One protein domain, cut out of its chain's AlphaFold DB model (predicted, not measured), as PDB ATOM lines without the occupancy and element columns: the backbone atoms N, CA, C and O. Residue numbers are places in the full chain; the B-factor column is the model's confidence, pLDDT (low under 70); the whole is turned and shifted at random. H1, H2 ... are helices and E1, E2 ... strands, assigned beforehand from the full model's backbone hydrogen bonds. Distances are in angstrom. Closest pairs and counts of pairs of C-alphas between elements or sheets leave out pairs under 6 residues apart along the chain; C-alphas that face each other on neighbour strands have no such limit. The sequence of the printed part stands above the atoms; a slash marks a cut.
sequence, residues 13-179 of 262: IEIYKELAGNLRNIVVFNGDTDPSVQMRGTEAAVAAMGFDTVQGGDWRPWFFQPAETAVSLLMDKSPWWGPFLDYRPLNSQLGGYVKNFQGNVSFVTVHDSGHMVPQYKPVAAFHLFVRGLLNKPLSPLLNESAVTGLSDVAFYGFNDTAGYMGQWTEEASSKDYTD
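This is residues 13 to 179 of the 262 residues of the protein "Hypothetical protein" of Chloropicon laureae (UniProt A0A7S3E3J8). A strongly twisted sheet of four strands makes the core, with H2 over one face and H5 over the other, three layers in all. Beyond edge strand E2, H8 leads away from the sheet to H7 and H6, while a loop after H3 reaches the opposite end of the longest axis. The 167 printed residues have nine named helices and four strands, in the order H1 E1 H2 E2 H3 E3 E4 H4 H5 H6 H7 H8 H9. The sheet, E1 E4 E3 E2, and the class are mixed; the whole is compact, with a radius of gyration of the C-alphas of 17.1 A and spans of 52 by 43 by 30 A.

H1, residues 13 to 19, only grazes the sheet. E1, residues 26 to 31, is parallel to E4, residues 105 to 110, at 21 degrees, with N 28 and O 106 within hydrogen-bond range at 2.9 A. H2, residues 39 to 47, runs along the strands over E1 and E4, its height over the sheet 8.7 A; its closest C-alpha pair with E4 is Glu 43 and Phe 107, 6.5 A. E2, residues 60 to 64, is antiparallel to E3, residues 93 to 101, at 134 degrees, with N 62 and O 96 at 2.9 A. E1, H2 and E2 form a split strand-helix-strand unit, two strands running the same way with E4 and E3 between them, its crossover right-handed. E3 and E4 are a hairpin, antiparallel at 156 degrees, with N 99 and O 107 at 2.8 A. H5, residues 122 to 133, is over E3 on the opposite face from H2, at a height over the sheet of 8.2 A; the C-alphas of Gly 95 and Ala 124 are closest, 5.8 A. H3, residues 71 to 75, is close to H5 but not clearly touching, the closest C-alphas being Leu 74 and Pro 122, 7.3 A. H4, residues 117 to 120, touches H5 only at the corner, with H5 residues 124 to 126 alone; the closest C-alphas are Pro 118 and Ala 125, 5.2 A. H6, residues 144 to 147, is not on the sheet. H7, residues 152 to 156, touches H8, residues 164 to 173, only at the corner, at C-alphas 155 and 164, 4.8 A. H8 and H9, residues 175 to 178, only graze the sheet. Every O i to N i+4 pair is within hydrogen-bond range in H1, H2, H3, H5, H7 and H8; H4, H6 and H9 are too short for one.

H1 begins at C-alpha 13, (123.437, 157.224, 234.566). E3 spans 24.2 A, E1 16.9 A, E4 16.4 A, H5 16.1 A and H8 14.1 A. H9 ends at C-alpha 178, (107.023, 172.531, 214.106).

The C-alphas of Pro 79 and Gly 149 are farthest apart, 53.2 A. The printed part has no cut; the links H2 to E2 and H3 to E3 are long. Confidence is under 70 at residue 68 and residues 77 to 86.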
ATOM      1  N   ILE A  13     124.628 156.790 233.820       93.75
ATOM      2  CA  ILE A  13     123.437 157.224 234.566       93.75
ATOM      3  C   ILE A  13     123.818 158.163 235.717       93.75
ATOM      4  O   ILE A  13     123.182 159.199 235.880       93.75
ATOM      5  N   GLU A  14     124.875 157.852 236.476       92.88
ATOM      6  CA  GLU A  14     125.301 158.696 237.602       92.88
ATOM      7  C   GLU A  14     125.826 160.058 237.131       92.88
ATOM      8  O   GLU A  14     125.507 161.083 237.723       92.88
ATOM      9  N   ILE A  15     126.530 160.097 235.997       93.56
ATOM     10  CA  ILE A  15     126.990 161.356 235.394       93.56
ATOM     11  C   ILE A  15     125.792 162.191 234.929       93.56
ATOM     12  O   ILE A  15     125.722 163.390 235.188       93.56
ATOM     13  N   TYR A  16     124.821 161.574 234.253       95.31
ATOM     14  CA  TYR A  16     123.640 162.295 233.777       95.31
ATOM     15  C   TYR A  16     122.748 162.796 234.920       95.31
ATOM     16  O   TYR A  16     122.171 163.872 234.779       95.31
ATOM     17  N   LYS A  17     122.691 162.100 236.065       94.44
ATOM     18  CA  LYS A  17     122.034 162.610 237.283       94.44
ATOM     19  C   LYS A  17     122.662 163.915 237.776       94.44
ATOM     20  O   LYS A  17     121.930 164.816 238.165       94.44
ATOM     21  N   GLU A  18     123.991 164.032 237.736       94.19
ATOM     22  CA  GLU A  18     124.696 165.263 238.128       94.19
ATOM     23  C   GLU A  18     124.500 166.408 237.121       94.19
ATOM     24  O   GLU A  18     124.499 167.582 237.494       94.19
ATOM     25  N   LEU A  19     124.335 166.090 235.833       95.19
ATOM     26  CA  LEU A  19     124.118 167.086 234.779       95.19
ATOM     27  C   LEU A  19     122.663 167.564 234.691       95.19
ATOM     28  O   LEU A  19     122.413 168.714 234.312       95.19
ATOM     29  N   ALA A  20     121.706 166.698 235.019       94.19
ATOM     30  CA  ALA A  20     120.288 167.018 235.018       94.19
ATOM     31  C   ALA A  20     119.990 168.183 235.979       94.19
ATOM     32  O   ALA A  20     120.511 168.267 237.088       94.19
ATOM     33  N   GLY A  21     119.186 169.139 235.517       90.50
ATOM     34  CA  GLY A  21     118.885 170.391 236.220       90.50
ATOM     35  C   GLY A  21     119.985 171.459 236.137       90.50
ATOM     36  O   GLY A  21     119.680 172.641 236.275       90.50
ATOM     37  N   ASN A  22     121.234 171.078 235.841       94.12
ATOM     38  CA  ASN A  22     122.364 172.005 235.690       94.12
ATOM     39  C   ASN A  22     122.612 172.425 234.233       94.12
ATOM     40  O   ASN A  22     123.231 173.459 233.973       94.12
ATOM     41  N   LEU A  23     122.131 171.635 233.273       92.50
ATOM     42  CA  LEU A  23     122.166 171.969 231.852       92.50
ATOM     43  C   LEU A  23     120.831 172.551 231.380       92.50
ATOM     44  O   LEU A  23     119.762 172.260 231.919       92.50
ATOM     45  N   ARG A  24     120.903 173.367 230.319       89.94
ATOM     46  CA  ARG A  24     119.711 173.964 229.692       89.94
ATOM     47  C   ARG A  24     118.744 172.901 229.179       89.94
ATOM     48  O   ARG A  24     117.544 173.077 229.315       89.94
ATOM     49  N   ASN A  25     119.276 171.834 228.588       92.50
ATOM     50  CA  ASN A  25     118.502 170.744 228.016       92.50
ATOM     51  C   ASN A  25     119.392 169.509 227.836       92.50
ATOM     52  O   ASN A  25     120.543 169.639 227.406       92.50
ATOM     53  N   ILE A  26     118.853 168.329 228.122       96.19
ATOM     54  CA  ILE A  26     119.452 167.035 227.797       96.19
ATOM     55  C   ILE A  26     118.431 166.256 226.973       96.19
ATOM     56  O   ILE A  26     117.378 165.869 227.475       96.19
ATOM     57  N   VAL A  27     118.756 165.996 225.710       97.00
ATOM     58  CA  VAL A  27     117.917 165.194 224.813       97.00
ATOM     59  C   VAL A  27     118.614 163.872 224.544       97.00
ATOM     60  O   VAL A  27     119.689 163.842 223.945       97.00
ATOM     61  N   VAL A  28     117.993 162.782 224.977       97.56
ATOM     62  CA  VAL A  28     118.399 161.417 224.636       97.56
ATOM     63  C   VAL A  28     117.415 160.904 223.597       97.56
ATOM     64  O   VAL A  28     116.214 160.904 223.854       97.56
ATOM     65  N   PHE A  29     117.896 160.488 222.425       97.94
ATOM     66  CA  PHE A  29     117.015 160.057 221.343       97.94
ATOM     67  C   PHE A  29     117.404 158.709 220.734       97.94
ATOM     68  O   PHE A  29     118.580 158.354 220.692       97.94
ATOM     69  N   ASN A  30     116.406 157.981 220.227       98.06
ATOM     70  CA  ASN A  30     116.571 156.706 219.528       98.06
ATOM     71  C   ASN A  30     115.715 156.645 218.265       98.06
ATOM     72  O   ASN A  30     114.591 157.141 218.238       98.06
ATOM     73  N   GLY A  31     116.216 155.957 217.244       97.50
ATOM     74  CA  GLY A  31     115.364 155.439 216.182       97.50
ATOM     75  C   GLY A  31     114.518 154.271 216.699       97.50
ATOM     76  O   GLY A  31     115.028 153.412 217.424       97.50
ATOM     77  N   ASP A  32     113.224 154.248 216.381       96.19
ATOM     78  CA  ASP A  32     112.288 153.231 216.887       96.19
ATOM     79  C   ASP A  32     112.408 151.858 216.194       96.19
ATOM     80  O   ASP A  32     111.879 150.872 216.715       96.19
ATOM     81  N   THR A  33     113.145 151.764 215.083       95.06
ATOM     82  CA  THR A  33     113.404 150.510 214.356       95.06
ATOM     83  C   THR A  33     114.834 149.983 214.526       95.06
ATOM     84  O   THR A  33     115.198 149.001 213.879       95.06
ATOM     85  N   ASP A  34     115.655 150.577 215.406       95.12
ATOM     86  CA  ASP A  34     117.007 150.073 215.694       95.12
ATOM     87  C   ASP A  34     116.975 148.741 216.475       95.12
ATOM     88  O   ASP A  34     116.532 148.716 217.629       95.12
ATOM     89  N   PRO A  35     117.496 147.632 215.912       92.88
ATOM     90  CA  PRO A  35     117.584 146.368 216.637       92.88
ATOM     91  C   PRO A  35     118.753 146.317 217.632       92.88
ATOM     92  O   PRO A  35     118.739 145.462 218.517       92.88
ATOM     93  N   SER A  36     119.764 147.182 217.484       93.38
ATOM     94  CA  SER A  36     121.029 147.098 218.230       93.38
ATOM     95  C   SER A  36     120.918 147.755 219.601       93.38
ATOM     96  O   SER A  36     121.243 147.138 220.615       93.38
ATOM     97  N   VAL A  37     120.437 149.001 219.639       94.44
ATOM     98  CA  VAL A  37     120.195 149.761 220.869       94.44
ATOM     99  C   VAL A  37     118.734 150.201 220.870       94.44
ATOM    100  O   VAL A  37     118.375 151.307 220.471       94.44
ATOM    101  N   GLN A  38     117.875 149.281 221.302       94.56
ATOM    102  CA  GLN A  38     116.426 149.456 221.252       94.56
ATOM    103  C   GLN A  38     115.949 150.600 222.154       94.56
ATOM    104  O   GLN A  38     116.373 150.728 223.306       94.56
ATOM    105  N   MET A  39     114.961 151.357 221.665       95.56
ATOM    106  CA  MET A  39     114.398 152.520 222.362       95.56
ATOM    107  C   MET A  39     113.942 152.232 223.803       95.56
ATOM    108  O   MET A  39     114.144 153.062 224.680       95.56
ATOM    109  N   ARG A  40     113.386 151.043 224.086       94.56
ATOM    110  CA  ARG A  40     112.899 150.681 225.432       94.56
ATOM    111  C   ARG A  40     114.029 150.512 226.445       94.56
ATOM    112  O   ARG A  40     113.842 150.825 227.616       94.56
ATOM    113  N   GLY A  41     115.199 150.049 226.002       95.81
ATOM    114  CA  GLY A  41     116.384 149.962 226.855       95.81
ATOM    115  C   GLY A  41     116.894 151.350 227.239       95.81
ATOM    116  O   GLY A  41     117.167 151.604 228.411       95.81
ATOM    117  N   THR A  42     116.949 152.273 226.275       96.50
ATOM    118  CA  THR A  42     117.334 153.662 226.546       96.50
ATOM    119  C   THR A  42     116.312 154.382 227.420       96.50
ATOM    120  O   THR A  42     116.702 155.057 228.366       96.50
ATOM    121  N   GLU A  43     115.013 154.205 227.160       96.06
ATOM    122  CA  GLU A  43     113.943 154.758 227.997       96.06
ATOM    123  C   GLU A  43     114.092 154.301 229.454       96.06
ATOM    124  O   GLU A  43     114.048 155.122 230.368       96.06
ATOM    125  N   ALA A  44     114.342 153.005 229.673       95.81
ATOM    126  CA  ALA A  44     114.581 152.456 231.003       95.81
ATOM    127  C   ALA A  44     115.843 153.043 231.658       95.81
ATOM    128  O   ALA A  44     115.835 153.316 232.857       95.81
ATOM    129  N   ALA A  45     116.912 153.281 230.893       95.69
ATOM    130  CA  ALA A  45     118.130 153.911 231.402       95.69
ATOM    131  C   ALA A  45     117.906 155.381 231.804       95.69
ATOM    132  O   ALA A  45     118.413 155.816 232.837       95.69
ATOM    133  N   VAL A  46     117.113 156.130 231.027       96.25
ATOM    134  CA  VAL A  46     116.692 157.498 231.371       96.25
ATOM    135  C   VAL A  46     115.816 157.470 232.630       96.25
ATOM    136  O   VAL A  46     116.083 158.202 233.579       96.25
ATOM    137  N   ALA A  47     114.835 156.571 232.712       94.62
ATOM    138  CA  ALA A  47     113.990 156.430 233.900       94.62
ATOM    139  C   ALA A  47     114.793 156.038 235.159       94.62
ATOM    140  O   ALA A  47     114.510 156.520 236.255       94.62
ATOM    141  N   ALA A  48     115.846 155.227 235.009       95.56
ATOM    142  CA  ALA A  48     116.739 154.831 236.099       95.56
ATOM    143  C   ALA A  48     117.562 155.995 236.692       95.56
ATOM    144  O   ALA A  48     118.182 155.831 237.748       95.56
ATOM    145  N   MET A  49     117.546 157.182 236.073       94.88
ATOM    146  CA  MET A  49     118.064 158.396 236.711       94.88
ATOM    147  C   MET A  49     117.225 158.829 237.924       94.88
ATOM    148  O   MET A  49     117.751 159.516 238.794       94.88
ATOM    149  N   GLY A  50     115.967 158.383 238.027       94.75
ATOM    150  CA  GLY A  50     115.111 158.612 239.196       94.75
ATOM    151  C   GLY A  50     114.389 159.960 239.211       94.75
ATOM    152  O   GLY A  50     113.908 160.371 240.261       94.75
ATOM    153  N   PHE A  51     114.316 160.652 238.072       95.25
ATOM    154  CA  PHE A  51     113.521 161.869 237.930       95.25
ATOM    155  C   PHE A  51     112.065 161.529 237.620       95.25
ATOM    156  O   PHE A  51     111.788 160.684 236.766       95.25
ATOM    157  N   ASP A  52     111.140 162.235 238.264       96.50
ATOM    158  CA  ASP A  52     109.722 162.125 237.943       96.50
ATOM    159  C   ASP A  52     109.440 162.634 236.526       96.50
ATOM    160  O   ASP A  52     110.150 163.484 235.981       96.50
ATOM    161  N   THR A  53     108.373 162.125 235.917       96.31
ATOM    162  CA  THR A  53     107.873 162.677 234.653       96.31
ATOM    163  C   THR A  53     107.283 164.065 234.920       96.31
ATOM    164  O   THR A  53     106.643 164.289 235.949       96.31
ATOM    165  N   VAL A  54     107.518 165.023 234.021       95.69
ATOM    166  CA  VAL A  54     106.874 166.345 234.103       95.69
ATOM    167  C   VAL A  54     105.355 166.147 234.015       95.69
ATOM    168  O   VAL A  54     104.898 165.272 233.289       95.69
ATOM    169  N   GLN A  55     104.554 166.930 234.739       95.19
ATOM    170  CA  GLN A  55     103.091 166.831 234.656       95.19
ATOM    171  C   GLN A  55     102.615 167.110 233.222       95.19
ATOM    172  O   GLN A  55     103.017 168.113 232.627       95.19
ATOM    173  N   GLY A  56     101.801 166.220 232.643       94.12
ATOM    174  CA  GLY A  56     101.443 166.295 231.222       94.12
ATOM    175  C   GLY A  56     102.594 165.980 230.268       94.12
ATOM    176  O   GLY A  56     102.465 166.151 229.057       94.12
ATOM    177  N   GLY A  57     103.728 165.570 230.832       95.06
ATOM    178  CA  GLY A  57     105.038 165.375 230.232       95.06
ATOM    179  C   GLY A  57     105.324 163.940 229.799       95.06
ATOM    180  O   GLY A  57     106.423 163.687 229.314       95.06
ATOM    181  N   ASP A  58     104.362 163.025 229.914       94.56
ATOM    182  CA  ASP A  58     104.546 161.617 229.551       94.56
ATOM    183  C   ASP A  58     104.585 161.390 228.022       94.56
ATOM    184  O   ASP A  58     104.845 162.309 227.251       94.56
ATOM    185  N   TRP A  59     104.370 160.164 227.558       95.38
ATOM    186  CA  TRP A  59     104.503 159.758 226.161       95.38
ATOM    187  C   TRP A  59     103.562 160.509 225.199       95.38
ATOM    188  O   TRP A  59     102.374 160.195 225.099       95.38
ATOM    189  N   ARG A  60     104.094 161.485 224.452       96.88
ATOM    190  CA  ARG A  60     103.318 162.330 223.523       96.88
ATOM    191  C   ARG A  60     103.929 162.364 222.131       96.88
ATOM    192  O   ARG A  60     105.155 162.367 222.027       96.88
ATOM    193  N   PRO A  61     103.124 162.408 221.056       97.69
ATOM    194  CA  PRO A  61     103.666 162.576 219.720       97.69
ATOM    195  C   PRO A  61     104.289 163.967 219.563       97.69
ATOM    196  O   PRO A  61     103.805 164.951 220.132       97.69
ATOM    197  N   TRP A  62     105.347 164.045 218.766       97.31
ATOM    198  CA  TRP A  62     105.875 165.303 218.250       97.31
ATOM    199  C   TRP A  62     105.830 165.297 216.727       97.31
ATOM    200  O   TRP A  62     105.872 164.239 216.087       97.31
ATOM    201  N   PHE A  63     105.743 166.490 216.155       95.69
ATOM    202  CA  PHE A  63     105.570 166.682 214.727       95.69
ATOM    203  C   PHE A  63     106.654 167.584 214.155       95.69
ATOM    204  O   PHE A  63     107.258 168.384 214.865       95.69
ATOM    205  N   PHE A  64     106.887 167.466 212.854       92.19
ATOM    206  CA  PHE A  64     107.789 168.340 212.117       92.19
ATOM    207  C   PHE A  64     107.181 168.718 210.772       92.19
ATOM    208  O   PHE A  64     106.405 167.963 210.186       92.19
ATOM    209  N   GLN A  65     107.578 169.875 210.251       88.75
ATOM    210  CA  GLN A  65     107.179 170.325 208.925       88.75
ATOM    211  C   GLN A  65     108.331 170.065 207.941       88.75
ATOM    212  O   GLN A  65     109.386 170.692 208.062       88.75
ATOM    213  N   PRO A  66     108.165 169.188 206.933       81.44
ATOM    214  CA  PRO A  66     109.238 168.907 205.984       81.44
ATOM    215  C   PRO A  66     109.756 170.147 205.252       81.44
ATOM    216  O   PRO A  66     110.958 170.284 205.049       81.44
ATOM    217  N   ALA A  67     108.850 171.071 204.918       76.31
ATOM    218  CA  ALA A  67     109.152 172.295 204.179       76.31
ATOM    219  C   ALA A  67     110.125 173.254 204.895       76.31
ATOM    220  O   ALA A  67     110.663 174.148 204.248       76.31
ATOM    221  N   GLU A  68     110.361 173.088 206.200       69.38
ATOM    222  CA  GLU A  68     111.316 173.917 206.950       69.38
ATOM    223  C   GLU A  68     112.771 173.476 206.767       69.38
ATOM    224  O   GLU A  68     113.695 174.262 206.971       69.38
ATOM    225  N   THR A  69     113.009 172.222 206.372       71.56
ATOM    226  CA  THR A  69     114.374 171.763 206.112       71.56
ATOM    227  C   THR A  69     114.784 172.167 204.706       71.56
ATOM    228  O   THR A  69     114.215 171.697 203.720       71.56
ATOM    229  N   ALA A  70     115.801 173.025 204.607       71.25
ATOM    230  CA  ALA A  70     116.339 173.448 203.324       71.25
ATOM    231  C   ALA A  70     116.780 172.233 202.496       71.25
ATOM    232  O   ALA A  70     117.568 171.405 202.955       71.25
ATOM    233  N   VAL A  71     116.318 172.159 201.246       71.75
ATOM    234  CA  VAL A  71     116.694 171.083 200.314       71.75
ATOM    235  C   VAL A  71     118.215 171.015 200.139       71.75
ATOM    236  O   VAL A  71     118.756 169.926 200.000       71.75
ATOM    237  N   SER A  72     118.924 172.146 200.228       72.69
ATOM    238  CA  SER A  72     120.391 172.183 200.184       72.69
ATOM    239  C   SER A  72     121.047 171.325 201.267       72.69
ATOM    240  O   SER A  72     121.982 170.600 200.957       72.69
ATOM    241  N   LEU A  73     120.513 171.306 202.496       73.50
ATOM    242  CA  LEU A  73     121.028 170.449 203.572       73.50
ATOM    243  C   LEU A  73     120.964 168.962 203.188       73.50
ATOM    244  O   LEU A  73     121.840 168.179 203.545       73.50
ATOM    245  N   LEU A  74     119.917 168.577 202.456       73.81
ATOM    246  CA  LEU A  74     119.732 167.211 201.974       73.81
ATOM    247  C   LEU A  74     120.655 166.889 200.791       73.81
ATOM    248  O   LEU A  74     121.094 165.747 200.668       73.81
ATOM    249  N   MET A  75     120.960 167.883 199.951       72.62
ATOM    250  CA  MET A  75     121.848 167.744 198.789       72.62
ATOM    251  C   MET A  75     123.330 167.715 199.175       72.62
ATOM    252  O   MET A  75     124.098 166.980 198.560       72.62
ATOM    253  N   ASP A  76     123.720 168.436 200.228       74.50
ATOM    254  CA  ASP A  76     125.087 168.428 200.774       74.50
ATOM    255  C   ASP A  76     125.405 167.129 201.536       74.50
ATOM    256  O   ASP A  76     126.536 166.891 201.977       74.50
ATOM    257  N   LYS A  77     124.405 166.258 201.716       69.56
ATOM    258  CA  LYS A  77     124.571 164.994 202.418       69.56
ATOM    259  C   LYS A  77     125.557 164.110 201.661       69.56
ATOM    260  O   LYS A  77     125.343 163.740 200.510       69.56
ATOM    261  N   SER A  78     126.611 163.690 202.358       68.25
ATOM    262  CA  SER A  78     127.600 162.782 201.789       68.25
ATOM    263  C   SER A  78     126.934 161.502 201.240       68.25
ATOM    264  O   SER A  78     126.071 160.923 201.922       68.25
ATOM    265  N   PRO A  79     127.362 161.007 200.059       67.44
ATOM    266  CA  PRO A  79     126.849 159.766 199.472       67.44
ATOM    267  C   PRO A  79     126.936 158.553 200.413       67.44
ATOM    268  O   PRO A  79     126.128 157.630 200.325       67.44
ATOM    269  N   TRP A  80     127.877 158.574 201.365       65.25
ATOM    270  CA  TRP A  80     128.089 157.510 202.350       65.25
ATOM    271  C   TRP A  80     126.976 157.398 203.399       65.25
ATOM    272  O   TRP A  80     126.810 156.343 204.002       65.25
ATOM    273  N   TRP A  81     126.169 158.444 203.584       63.28
ATOM    274  CA  TRP A  81     125.041 158.454 204.524       63.28
ATOM    275  C   TRP A  81     123.773 157.818 203.925       63.28
ATOM    276  O   TRP A  81     122.669 158.112 204.371       63.28
ATOM    277  N   GLY A  82     123.894 157.004 202.871       63.91
ATOM    278  CA  GLY A  82     122.802 156.245 202.248       63.91
ATOM    279  C   GLY A  82     121.905 157.035 201.276       63.91
ATOM    280  O   GLY A  82     121.985 158.257 201.205       63.91
ATOM    281  N   PRO A  83     121.036 156.360 200.510       57.91
ATOM    282  CA  PRO A  83     120.214 156.995 199.474       57.91
ATOM    283  C   PRO A  83     118.880 157.565 199.987       57.91
ATOM    284  O   PRO A  83     118.149 158.181 199.217       57.91
ATOM    285  N   PHE A  84     118.523 157.332 201.255       59.66
ATOM    286  CA  PHE A  84     117.206 157.674 201.793       59.66
ATOM    287  C   PHE A  84     117.067 159.186 202.000       59.66
ATOM    288  O   PHE A  84     117.441 159.743 203.029       59.66
ATOM    289  N   LEU A  85     116.523 159.848 200.984       63.75
ATOM    290  CA  LEU A  85     116.065 161.230 201.022       63.75
ATOM    291  C   LEU A  85     114.570 161.228 200.692       63.75
ATOM    292  O   LEU A  85     114.181 161.420 199.545       63.75
ATOM    293  N   ASP A  86     113.721 160.964 201.686       62.56
ATOM    294  CA  ASP A  86     112.273 161.142 201.527       62.56
ATOM    295  C   ASP A  86     111.912 162.583 201.899       62.56
ATOM    296  O   ASP A  86     111.617 162.906 203.050       62.56
ATOM    297  N   TYR A  87     112.035 163.480 200.918       70.50
ATOM    298  CA  TYR A  87     111.559 164.853 201.028       70.50
ATOM    299  C   TYR A  87     110.304 165.024 200.182       70.50
ATOM    300  O   TYR A  87     110.328 164.879 198.958       70.50
ATOM    301  N   ARG A  88     109.205 165.385 200.842       71.12
ATOM    302  CA  ARG A  88     107.957 165.790 200.197       71.12
ATOM    303  C   ARG A  88     107.432 167.027 200.916       71.12
ATOM    304  O   ARG A  88     107.441 167.025 202.147       71.12
ATOM    305  N   PRO A  89     106.958 168.061 200.198       71.06
ATOM    306  CA  PRO A  89     106.359 169.243 200.808       71.06
ATOM    307  C   PRO A  89     104.955 168.897 201.327       71.06
ATOM    308  O   PRO A  89     103.941 169.285 200.754       71.06
ATOM    309  N   LEU A  90     104.910 168.083 202.377       81.50
ATOM    310  CA  LEU A  90     103.696 167.711 203.085       81.50
ATOM    311  C   LEU A  90     103.440 168.692 204.226       81.50
ATOM    312  O   LEU A  90     104.324 169.445 204.642       81.50
ATOM    313  N   ASN A  91     102.217 168.640 204.746       84.81
ATOM    314  CA  ASN A  91     101.877 169.241 206.029       84.81
ATOM    315  C   ASN A  91     102.641 168.545 207.166       84.81
ATOM    316  O   ASN A  91     103.377 167.586 206.935       84.81
ATOM    317  N   SER A  92     102.426 169.015 208.389       90.50
ATOM    318  CA  SER A  92     102.981 168.455 209.617       90.50
ATOM    319  C   SER A  92     102.959 166.920 209.615       90.50
ATOM    320  O   SER A  92     101.921 166.301 209.366       90.50
ATOM    321  N   GLN A  93     104.126 166.308 209.800       92.69
ATOM    322  CA  GLN A  93     104.328 164.861 209.806       92.69
ATOM    323  C   GLN A  93     104.687 164.393 211.214       92.69
ATOM    324  O   GLN A  93     105.358 165.109 211.957       92.69
ATOM    325  N   LEU A  94     104.280 163.173 211.567       95.25
ATOM    326  CA  LEU A  94     104.688 162.540 212.819       95.25
ATOM    327  C   LEU A  94     106.206 162.320 212.813       95.25
ATOM    328  O   LEU A  94     106.726 161.574 211.984       95.25
ATOM    329  N   GLY A  95     106.904 162.949 213.754       94.69
ATOM    330  CA  GLY A  95     108.338 162.759 213.955       94.69
ATOM    331  C   GLY A  95     108.666 161.589 214.872       94.69
ATOM    332  O   GLY A  95     109.690 160.937 214.690       94.69
ATOM    333  N   GLY A  96     107.784 161.296 215.826       97.62
ATOM    334  CA  GLY A  96     107.932 160.228 216.808       97.62
ATOM    335  C   GLY A  96     107.273 160.619 218.123       97.62
ATOM    336  O   GLY A  96     106.265 161.325 218.120       97.62
ATOM    337  N   TYR A  97     107.842 160.177 219.244       98.25
ATOM    338  CA  TYR A  97     107.309 160.437 220.581       98.25
ATOM    339  C   TYR A  97     108.343 161.097 221.488       98.25
ATOM    340  O   TYR A  97     109.540 160.884 221.339       98.25
ATOM    341  N   VAL A  98     107.881 161.917 222.423       98.25
ATOM    342  CA  VAL A  98     108.699 162.580 223.437       98.25
ATOM    343  C   VAL A  98     108.120 162.307 224.816       98.25
ATOM    344  O   VAL A  98     106.903 162.310 225.004       98.25
ATOM    345  N   LYS A  99     109.011 162.087 225.780       97.94
ATOM    346  CA  LYS A  99     108.720 162.010 227.207       97.94
ATOM    347  C   LYS A  99     109.679 162.928 227.954       97.94
ATOM    348  O   LYS A  99     110.893 162.848 227.763       97.94
ATOM    349  N   ASN A 100     109.140 163.812 228.780       97.62
ATOM    350  CA  ASN A 100     109.888 164.808 229.535       97.62
ATOM    351  C   ASN A 100     109.966 164.399 231.005       97.62
ATOM    352  O   ASN A 100     108.951 164.138 231.649       97.62
ATOM    353  N   PHE A 101     111.174 164.410 231.541       97.25
ATOM    354  CA  PHE A 101     111.470 164.166 232.941       97.25
ATOM    355  C   PHE A 101     111.886 165.474 233.610       97.25
ATOM    356  O   PHE A 101     112.359 166.414 232.959       97.25
ATOM    357  N   GLN A 102     111.718 165.541 234.927       95.69
ATOM    358  CA  GLN A 102     112.292 166.623 235.712       95.69
ATOM    359  C   GLN A 102     113.820 166.674 235.537       95.69
ATOM    360  O   GLN A 102     114.458 165.698 235.143       95.69
ATOM    361  N   GLY A 103     114.415 167.844 235.783       93.00
ATOM    362  CA  GLY A 103     115.846 168.059 235.544       93.00
ATOM    363  C   GLY A 103     116.210 168.333 234.078       93.00
ATOM    364  O   GLY A 103     117.348 168.098 233.679       93.00
ATOM    365  N   ASN A 104     115.274 168.859 233.278       94.19
ATOM    366  CA  ASN A 104     115.478 169.225 231.867       94.19
ATOM    367  C   ASN A 104     115.967 168.058 230.993       94.19
ATOM    368  O   ASN A 104     116.742 168.270 230.057       94.19
ATOM    369  N   VAL A 105     115.533 166.829 231.295       96.88
ATOM    370  CA  VAL A 105     115.866 165.646 230.494       96.88
ATOM    371  C   VAL A 105     114.660 165.203 229.685       96.88
ATOM    372  O   VAL A 105     113.553 165.086 230.204       96.88
ATOM    373  N   SER A 106     114.872 164.927 228.404       97.25
ATOM    374  CA  SER A 106     113.841 164.405 227.514       97.25
ATOM    375  C   SER A 106     114.326 163.139 226.827       97.25
ATOM    376  O   SER A 106     115.449 163.091 226.321       97.25
ATOM    377  N   PHE A 107     113.459 162.133 226.783       98.19
ATOM    378  CA  PHE A 107     113.625 160.961 225.939       98.19
ATOM    379  C   PHE A 107     112.778 161.121 224.677       98.19
ATOM    380  O   PHE A 107     111.601 161.470 224.769       98.19
ATOM    381  N   VAL A 108     113.374 160.893 223.509       98.44
ATOM    382  CA  VAL A 108     112.735 161.130 222.211       98.44
ATOM    383  C   VAL A 108     112.904 159.917 221.303       98.44
ATOM    384  O   VAL A 108     113.999 159.383 221.152       98.44
ATOM    385  N   THR A 109     111.838 159.497 220.637       98.31
ATOM    386  CA  THR A 109     111.919 158.541 219.536       98.31
ATOM    387  C   THR A 109     111.819 159.262 218.202       98.31
ATOM    388  O   THR A 109     111.126 160.276 218.087       98.31
ATOM    389  N   VAL A 110     112.503 158.729 217.194       97.69
ATOM    390  CA  VAL A 110     112.353 159.142 215.800       97.69
ATOM    391  C   VAL A 110     111.727 157.997 215.030       97.69
ATOM    392  O   VAL A 110     112.296 156.906 214.956       97.69
ATOM    393  N   HIS A 111     110.541 158.265 214.496       95.94
ATOM    394  CA  HIS A 111     109.707 157.277 213.845       95.94
ATOM    395  C   HIS A 111     110.330 156.767 212.546       95.94
ATOM    396  O   HIS A 111     110.818 157.555 211.730       95.94
ATOM    397  N   ASP A 112     110.261 155.452 212.348       92.88
ATOM    398  CA  ASP A 112     110.732 154.741 211.162       92.88
ATOM    399  C   ASP A 112     112.231 154.990 210.903       92.88
ATOM    400  O   ASP A 112     112.682 155.269 209.790       92.88
ATOM    401  N   SER A 113     113.022 154.949 211.979       93.06
ATOM    402  CA  SER A 113     114.456 155.239 211.937       93.06
ATOM    403  C   SER A 113     115.282 154.184 212.666       93.06
ATOM    404  O   SER A 113     114.919 153.747 213.755       93.06
ATOM    405  N   GLY A 114     116.409 153.790 212.070       92.31
ATOM    406  CA  GLY A 114     117.350 152.836 212.659       92.31
ATOM    407  C   GLY A 114     118.408 153.500 213.547       92.31
ATOM    408  O   GLY A 114     118.252 154.629 214.006       92.31
ATOM    409  N   HIS A 115     119.537 152.807 213.743       93.19
ATOM    410  CA  HIS A 115     120.634 153.263 214.611       93.19
ATOM    411  C   HIS A 115     121.189 154.645 214.219       93.19
ATOM    412  O   HIS A 115     121.443 155.502 215.060       93.19
ATOM    413  N   MET A 116     121.355 154.883 212.913       91.75
ATOM    414  CA  MET A 116     121.887 156.135 212.368       91.75
ATOM    415  C   MET A 116     120.750 157.081 211.976       91.75
ATOM    416  O   MET A 116     120.475 157.290 210.794       91.75
ATOM    417  N   VAL A 117     120.069 157.652 212.973       92.88
ATOM    418  CA  VAL A 117     118.840 158.439 212.772       92.88
ATOM    419  C   VAL A 117     118.942 159.519 211.677       92.88
ATOM    420  O   VAL A 117     118.092 159.521 210.781       92.88
ATOM    421  N   PRO A 118     119.979 160.387 211.643       89.56
ATOM    422  CA  PRO A 118     120.092 161.411 210.599       89.56
ATOM    423  C   PRO A 118     120.320 160.852 209.187       89.56
ATOM    424  O   PRO A 118     120.068 161.552 208.213       89.56
ATOM    425  N   GLN A 119     120.774 159.601 209.052       85.50
ATOM    426  CA  GLN A 119     120.915 158.936 207.753       85.50
ATOM    427  C   GLN A 119     119.566 158.465 207.196       85.50
ATOM    428  O   GLN A 119     119.365 158.533 205.986       85.50
ATOM    429  N   TYR A 120     118.648 158.003 208.049       86.25
ATOM    430  CA  TYR A 120     117.348 157.476 207.609       86.25
ATOM    431  C   TYR A 120     116.239 158.532 207.600       86.25
ATOM    432  O   TYR A 120     115.364 158.501 206.738       86.25
ATOM    433  N   LYS A 121     116.267 159.474 208.550       89.19
ATOM    434  CA  LYS A 121     115.251 160.527 208.713       89.19
ATOM    435  C   LYS A 121     115.915 161.904 208.875       89.19
ATOM    436  O   LYS A 121     115.769 162.526 209.927       89.19
ATOM    437  N   PRO A 122     116.640 162.413 207.858       86.12
ATOM    438  CA  PRO A 122     117.437 163.639 207.973       86.12
ATOM    439  C   PRO A 122     116.609 164.876 208.340       86.12
ATOM    440  O   PRO A 122     117.036 165.674 209.163       86.12
ATOM    441  N   VAL A 123     115.404 165.008 207.781       86.62
ATOM    442  CA  VAL A 123     114.494 166.139 208.031       86.62
ATOM    443  C   VAL A 123     114.012 166.150 209.489       86.62
ATOM    444  O   VAL A 123     114.152 167.150 210.188       86.62
ATOM    445  N   ALA A 124     113.511 165.012 209.982       91.19
ATOM    446  CA  ALA A 124     113.056 164.873 211.366       91.19
ATOM    447  C   ALA A 124     114.220 165.019 212.366       91.19
ATOM    448  O   ALA A 124     114.084 165.678 213.396       91.19
ATOM    449  N   ALA A 125     115.388 164.456 212.039       91.81
ATOM    450  CA  ALA A 125     116.598 164.575 212.849       91.81
ATOM    451  C   ALA A 125     117.105 166.021 212.929       91.81
ATOM    452  O   ALA A 125     117.513 166.473 213.998       91.81
ATOM    453  N   PHE A 126     117.063 166.756 211.816       89.44
ATOM    454  CA  PHE A 126     117.454 168.160 211.778       89.44
ATOM    455  C   PHE A 126     116.504 169.031 212.606       89.44
ATOM    456  O   PHE A 126     116.962 169.829 213.424       89.44
ATOM    457  N   HIS A 127     115.194 168.817 212.471       91.19
ATOM    458  CA  HIS A 127     114.192 169.473 213.309       91.19
ATOM    459  C   HIS A 127     114.455 169.226 214.806       91.19
ATOM    460  O   HIS A 127     114.540 170.178 215.587       91.19
ATOM    461  N   LEU A 128     114.671 167.963 215.198       94.06
ATOM    462  CA  LEU A 128     115.018 167.587 216.572       94.06
ATOM    463  C   LEU A 128     116.292 168.298 217.056       94.06
ATOM    464  O   LEU A 128     116.320 168.838 218.163       94.06
ATOM    465  N   PHE A 129     117.332 168.331 216.221       92.06
ATOM    466  CA  PHE A 129     118.602 168.985 216.530       92.06
ATOM    467  C   PHE A 129     118.436 170.489 216.779       92.06
ATOM    468  O   PHE A 129     118.883 170.992 217.812       92.06
ATOM    469  N   VAL A 130     117.758 171.207 215.877       90.00
ATOM    470  CA  VAL A 130     117.565 172.660 216.003       90.00
ATOM    471  C   VAL A 130     116.711 172.995 217.222       90.00
ATOM    472  O   VAL A 130     117.077 173.880 217.999       90.00
ATOM    473  N   ARG A 131     115.609 172.271 217.458       91.62
ATOM    474  CA  ARG A 131     114.772 172.508 218.646       91.62
ATOM    475  C   ARG A 131     115.511 172.195 219.941       91.62
ATOM    476  O   ARG A 131     115.420 172.978 220.884       91.62
ATOM    477  N   GLY A 132     116.304 171.124 219.962       91.56
ATOM    478  CA  GLY A 132     117.175 170.795 221.089       91.56
ATOM    479  C   GLY A 132     118.182 171.907 221.393       91.56
ATOM    480  O   GLY A 132     118.304 172.317 222.550       91.56
ATOM    481  N   LEU A 133     118.844 172.441 220.359       90.44
ATOM    482  CA  LEU A 133     119.823 173.529 220.472       90.44
ATOM    483  C   LEU A 133     119.194 174.834 220.984       90.44
ATOM    484  O   LEU A 133     119.785 175.523 221.817       90.44
ATOM    485  N   LEU A 134     117.996 175.161 220.496       89.81
ATOM    486  CA  LEU A 134     117.252 176.368 220.867       89.81
ATOM    487  C   LEU A 134     116.435 176.215 222.159       89.81
ATOM    488  O   LEU A 134     115.776 177.167 222.570       89.81
ATOM    489  N   ASN A 135     116.473 175.040 222.797       90.31
ATOM    490  CA  ASN A 135     115.649 174.701 223.956       90.31
ATOM    491  C   ASN A 135     114.143 174.942 223.717       90.31
ATOM    492  O   ASN A 135     113.430 175.450 224.584       90.31
ATOM    493  N   LYS A 136     113.665 174.612 222.512       91.81
ATOM    494  CA  LYS A 136     112.248 174.681 222.149       91.81
ATOM    495  C   LYS A 136     111.563 173.332 222.435       91.81
ATOM    496  O   LYS A 136     112.150 172.289 222.142       91.81
ATOM    497  N   PRO A 137     110.319 173.316 222.949       93.94
ATOM    498  CA  PRO A 137     109.603 172.073 223.246       93.94
ATOM    499  C   PRO A 137     109.239 171.323 221.961       93.94
ATOM    500  O   PRO A 137     108.865 171.949 220.979       93.94
ATOM    501  N   LEU A 138     109.307 169.993 221.945       95.38
ATOM    502  CA  LEU A 138     108.903 169.192 220.774       95.38
ATOM    503  C   LEU A 138     107.383 168.993 220.670       95.38
ATOM    504  O   LEU A 138     106.871 168.714 219.594       95.38
ATOM    505  N   SER A 139     106.668 169.091 221.791       96.75
ATOM    506  CA  SER A 139     105.236 168.800 221.879       96.75
ATOM    507  C   SER A 139     104.619 169.549 223.068       96.75
ATOM    508  O   SER A 139     105.295 169.645 224.106       96.75
ATOM    509  N   PRO A 140     103.376 170.061 222.959       96.56
ATOM    510  CA  PRO A 140     102.658 170.672 224.077       96.56
ATOM    511  C   PRO A 140     102.510 169.686 225.231       96.56
ATOM    512  O   PRO A 140     102.418 168.480 225.015       96.56
ATOM    513  N   LEU A 141     102.476 170.169 226.472       96.00
ATOM    514  CA  LEU A 141     102.135 169.318 227.617       96.00
ATOM    515  C   LEU A 141     100.638 168.982 227.587       96.00
ATOM    516  O   LEU A 141      99.815 169.798 227.173       96.00
ATOM    517  N   LEU A 142     100.272 167.781 228.034       93.69
ATOM    518  CA  LEU A 142      98.868 167.404 228.207       93.69
ATOM    519  C   LEU A 142      98.321 167.984 229.513       93.69
ATOM    520  O   LEU A 142      98.911 167.818 230.577       93.69
ATOM    521  N   ASN A 143      97.149 168.613 229.466       92.12
ATOM    522  CA  ASN A 143      96.474 169.022 230.693       92.12
ATOM    523  C   ASN A 143      95.702 167.830 231.270       92.12
ATOM    524  O   ASN A 143      94.511 167.666 231.018       92.12
ATOM    525  N   GLU A 144      96.386 167.000 232.057       87.94
ATOM    526  CA  GLU A 144      95.811 165.788 232.658       87.94
ATOM    527  C   GLU A 144      94.526 166.078 233.445       87.94
ATOM    528  O   GLU A 144      93.547 165.352 233.307       87.94
ATOM    529  N   SER A 145      94.485 167.187 234.191       88.25
ATOM    530  CA  SER A 145      93.305 167.576 234.976       88.25
ATOM    531  C   SER A 145      92.086 167.909 234.113       88.25
ATOM    532  O   SER A 145      90.952 167.677 234.526       88.25
ATOM    533  N   ALA A 146      92.317 168.423 232.901       85.44
ATOM    534  CA  ALA A 146      91.259 168.697 231.940       85.44
ATOM    535  C   ALA A 146      90.752 167.421 231.264       85.44
ATOM    536  O   ALA A 146      89.613 167.408 230.817       85.44
ATOM    537  N   VAL A 147      91.575 166.368 231.192       87.12
ATOM    538  CA  VAL A 147      91.209 165.074 230.595       87.12
ATOM    539  C   VAL A 147      90.472 164.186 231.597       87.12
ATOM    540  O   VAL A 147      89.527 163.484 231.227       87.12
ATOM    541  N   THR A 148      90.866 164.216 232.874       85.75
ATOM    542  CA  THR A 148      90.236 163.412 233.925       85.75
ATOM    543  C   THR A 148      88.788 163.852 234.152       85.75
ATOM    544  O   THR A 148      88.532 164.857 234.808       85.75
ATOM    545  N   GLY A 149      87.835 163.084 233.621       85.69
ATOM    546  CA  GLY A 149      86.398 163.340 233.772       85.69
ATOM    547  C   GLY A 149      85.693 163.854 232.516       85.69
ATOM    548  O   GLY A 149      84.494 164.127 232.577       85.69
ATOM    549  N   LEU A 150      86.390 163.959 231.378       91.12
ATOM    550  CA  LEU A 150      85.722 164.188 230.096       91.12
ATOM    551  C   LEU A 150      84.880 162.973 229.700       91.12
ATOM    552  O   LEU A 150      85.264 161.828 229.924       91.12
ATOM    553  N   SER A 151      83.738 163.236 229.067       94.25
ATOM    554  CA  SER A 151      83.015 162.201 228.333       94.25
ATOM    555  C   SER A 151      83.759 161.848 227.046       94.25
ATOM    556  O   SER A 151      84.487 162.679 226.497       94.25
ATOM    557  N   ASP A 152      83.509 160.657 226.504       92.81
ATOM    558  CA  ASP A 152      84.094 160.218 225.230       92.81
ATOM    559  C   ASP A 152      83.845 161.228 224.099       92.81
ATOM    560  O   ASP A 152      84.738 161.512 223.308       92.81
ATOM    561  N   VAL A 153      82.654 161.837 224.063       93.69
ATOM    562  CA  VAL A 153      82.297 162.875 223.081       93.69
ATOM    563  C   VAL A 153      83.134 164.141 223.264       93.69
ATOM    564  O   VAL A 153      83.562 164.732 222.279       93.69
ATOM    565  N   ALA A 154      83.394 164.563 224.503       93.75
ATOM    566  CA  ALA A 154      84.247 165.721 224.761       93.75
ATOM    567  C   ALA A 154      85.730 165.421 224.473       93.75
ATOM    568  O   ALA A 154      86.471 166.314 224.062       93.75
ATOM    569  N   PHE A 155      86.163 164.171 224.657       94.31
ATOM    570  CA  PHE A 155      87.540 163.751 224.416       94.31
ATOM    571  C   PHE A 155      87.846 163.544 222.924       94.31
ATOM    572  O   PHE A 155      88.761 164.178 222.394       94.31
ATOM    573  N   TYR A 156      87.069 162.699 222.239       93.81
ATOM    574  CA  TYR A 156      87.270 162.358 220.826       93.81
ATOM    575  C   TYR A 156      86.642 163.373 219.868       93.81
ATOM    576  O   TYR A 156      87.154 163.582 218.770       93.81
ATOM    577  N   GLY A 157      85.562 164.031 220.285       93.56
ATOM    578  CA  GLY A 157      84.727 164.842 219.406       93.56
ATOM    579  C   GLY A 157      83.542 164.061 218.843       93.56
ATOM    580  O   GLY A 157      83.446 162.838 218.963       93.56
ATOM    581  N   PHE A 158      82.610 164.786 218.230       93.69
ATOM    582  CA  PHE A 158      81.433 164.218 217.577       93.69
ATOM    583  C   PHE A 158      80.948 165.160 216.471       93.69
ATOM    584  O   PHE A 158      81.003 166.377 216.635       93.69
ATOM    585  N   ASN A 159      80.448 164.597 215.365       90.50
ATOM    586  CA  ASN A 159      79.816 165.339 214.264       90.50
ATOM    587  C   ASN A 159      80.676 166.519 213.752       90.50
ATOM    588  O   ASN A 159      80.283 167.680 213.851       90.50
ATOM    589  N   ASP A 160      81.889 166.208 213.286       88.31
ATOM    590  CA  ASP A 160      82.893 167.157 212.766       88.31
ATOM    591  C   ASP A 160      83.410 168.209 213.763       88.31
ATOM    592  O   ASP A 160      84.208 169.075 213.409       88.31
ATOM    593  N   THR A 161      83.019 168.121 215.035       91.38
ATOM    594  CA  THR A 161      83.589 168.952 216.098       91.38
ATOM    595  C   THR A 161      84.753 168.214 216.743       91.38
ATOM    596  O   THR A 161      84.559 167.147 217.328       91.38
ATOM    597  N   ALA A 162      85.958 168.782 216.655       91.44
ATOM    598  CA  ALA A 162      87.141 168.241 217.312       91.44
ATOM    599  C   ALA A 162      86.977 168.281 218.840       91.44
ATOM    600  O   ALA A 162      86.765 169.347 219.426       91.44
ATOM    601  N   GLY A 163      87.099 167.115 219.479       94.19
ATOM    602  CA  GLY A 163      87.220 167.017 220.931       94.19
ATOM    603  C   GLY A 163      88.593 167.473 221.419       94.19
ATOM    604  O   GLY A 163      89.443 167.904 220.635       94.19
ATOM    605  N   TYR A 164      88.833 167.327 222.718       94.44
ATOM    606  CA  TYR A 164      90.099 167.691 223.354       94.44
ATOM    607  C   TYR A 164      91.319 167.084 222.642       94.44
ATOM    608  O   TYR A 164      92.293 167.785 222.376       94.44
ATOM    609  N   MET A 165      91.259 165.797 222.275       93.06
ATOM    610  CA  MET A 165      92.366 165.116 221.599       93.06
ATOM    611  C   MET A 165      92.661 165.724 220.221       93.06
ATOM    612  O   MET A 165      93.826 165.855 219.847       93.06
ATOM    613  N   GLY A 166      91.624 166.110 219.473       93.69
ATOM    614  CA  GLY A 166      91.781 166.739 218.162       93.69
ATOM    615  C   GLY A 166      92.400 168.130 218.274       93.69
ATOM    616  O   GLY A 166      93.368 168.417 217.578       93.69
ATOM    617  N   GLN A 167      91.910 168.941 219.214       94.62
ATOM    618  CA  GLN A 167      92.438 170.284 219.482       94.62
ATOM    619  C   GLN A 167      93.901 170.241 219.942       94.62
ATOM    620  O   GLN A 167      94.736 170.978 219.426       94.62
ATOM    621  N   TRP A 168      94.233 169.329 220.860       95.50
ATOM    622  CA  TRP A 168      95.610 169.130 221.314       95.50
ATOM    623  C   TRP A 168      96.523 168.657 220.173       95.50
ATOM    624  O   TRP A 168      97.662 169.102 220.059       95.50
ATOM    625  N   THR A 169      96.026 167.775 219.298       94.88
ATOM    626  CA  THR A 169      96.787 167.298 218.130       94.88
ATOM    627  C   THR A 169      97.036 168.427 217.133       94.88
ATOM    628  O   THR A 169      98.142 168.548 216.609       94.88
ATOM    629  N   GLU A 170      96.034 169.272 216.889       94.06
ATOM    630  CA  GLU A 170      96.158 170.449 216.031       94.06
ATOM    631  C   GLU A 170      97.206 171.420 216.588       94.06
ATOM    632  O   GLU A 170      98.117 171.810 215.855       94.06
ATOM    633  N   GLU A 171      97.164 171.704 217.896       95.31
ATOM    634  CA  GLU A 171      98.192 172.484 218.590       95.31
ATOM    635  C   GLU A 171      99.580 171.851 218.424       95.31
ATOM    636  O   GLU A 171     100.508 172.522 217.976       95.31
ATOM    637  N   ALA A 172      99.734 170.556 218.707       95.25
ATOM    638  CA  ALA A 172     101.014 169.859 218.590       95.25
ATOM    639  C   ALA A 172     101.575 169.851 217.159       95.25
ATOM    640  O   ALA A 172     102.790 169.813 216.967       95.25
ATOM    641  N   SER A 173     100.697 169.893 216.154       94.00
ATOM    642  CA  SER A 173     101.061 169.943 214.736       94.00
ATOM    643  C   SER A 173     101.299 171.362 214.202       94.00
ATOM    644  O   SER A 173     101.723 171.514 213.053       94.00
ATOM    645  N   SER A 174     101.012 172.384 215.013       92.88
ATOM    646  CA  SER A 174     101.099 173.793 214.644       92.88
ATOM    647  C   SER A 174     102.542 174.292 214.554       92.88
ATOM    648  O   SER A 174     103.489 173.673 215.047       92.88
ATOM    649  N   LYS A 175     102.703 175.488 213.982       89.56
ATOM    650  CA  LYS A 175     104.008 176.142 213.839       89.56
ATOM    651  C   LYS A 175     104.710 176.398 215.170       89.56
ATOM    652  O   LYS A 175     105.930 176.407 215.193       89.56
ATOM    653  N   ASP A 176     104.003 176.513 216.288       90.56
ATOM    654  CA  ASP A 176     104.659 176.720 217.585       90.56
ATOM    655  C   ASP A 176     105.574 175.533 217.956       90.56
ATOM    656  O   ASP A 176     106.644 175.699 218.561       90.56
ATOM    657  N   TYR A 177     105.206 174.331 217.503       92.12
ATOM    658  CA  TYR A 177     105.933 173.087 217.752       92.12
ATOM    659  C   TYR A 177     106.695 172.571 216.533       92.12
ATOM    660  O   TYR A 177     107.735 171.936 216.712       92.12
ATOM    661  N   THR A 178     106.277 172.912 215.312       89.94
ATOM    662  CA  THR A 178     107.023 172.531 214.106       89.94
ATOM    663  C   THR A 178     108.100 173.544 213.726       89.94
ATOM    664  O   THR A 178     109.184 173.106 213.350       89.94
ATOM    665  N   ASP A 179     107.863 174.849 213.925       83.25
ATOM    666  CA  ASP A 179     108.727 175.927 213.428       83.25
ATOM    667  C   ASP A 179     110.044 176.027 214.195       83.25
ATOM    668  O   ASP A 179     110.148 176.446 215.362       83.25
TER     669      ASP A 179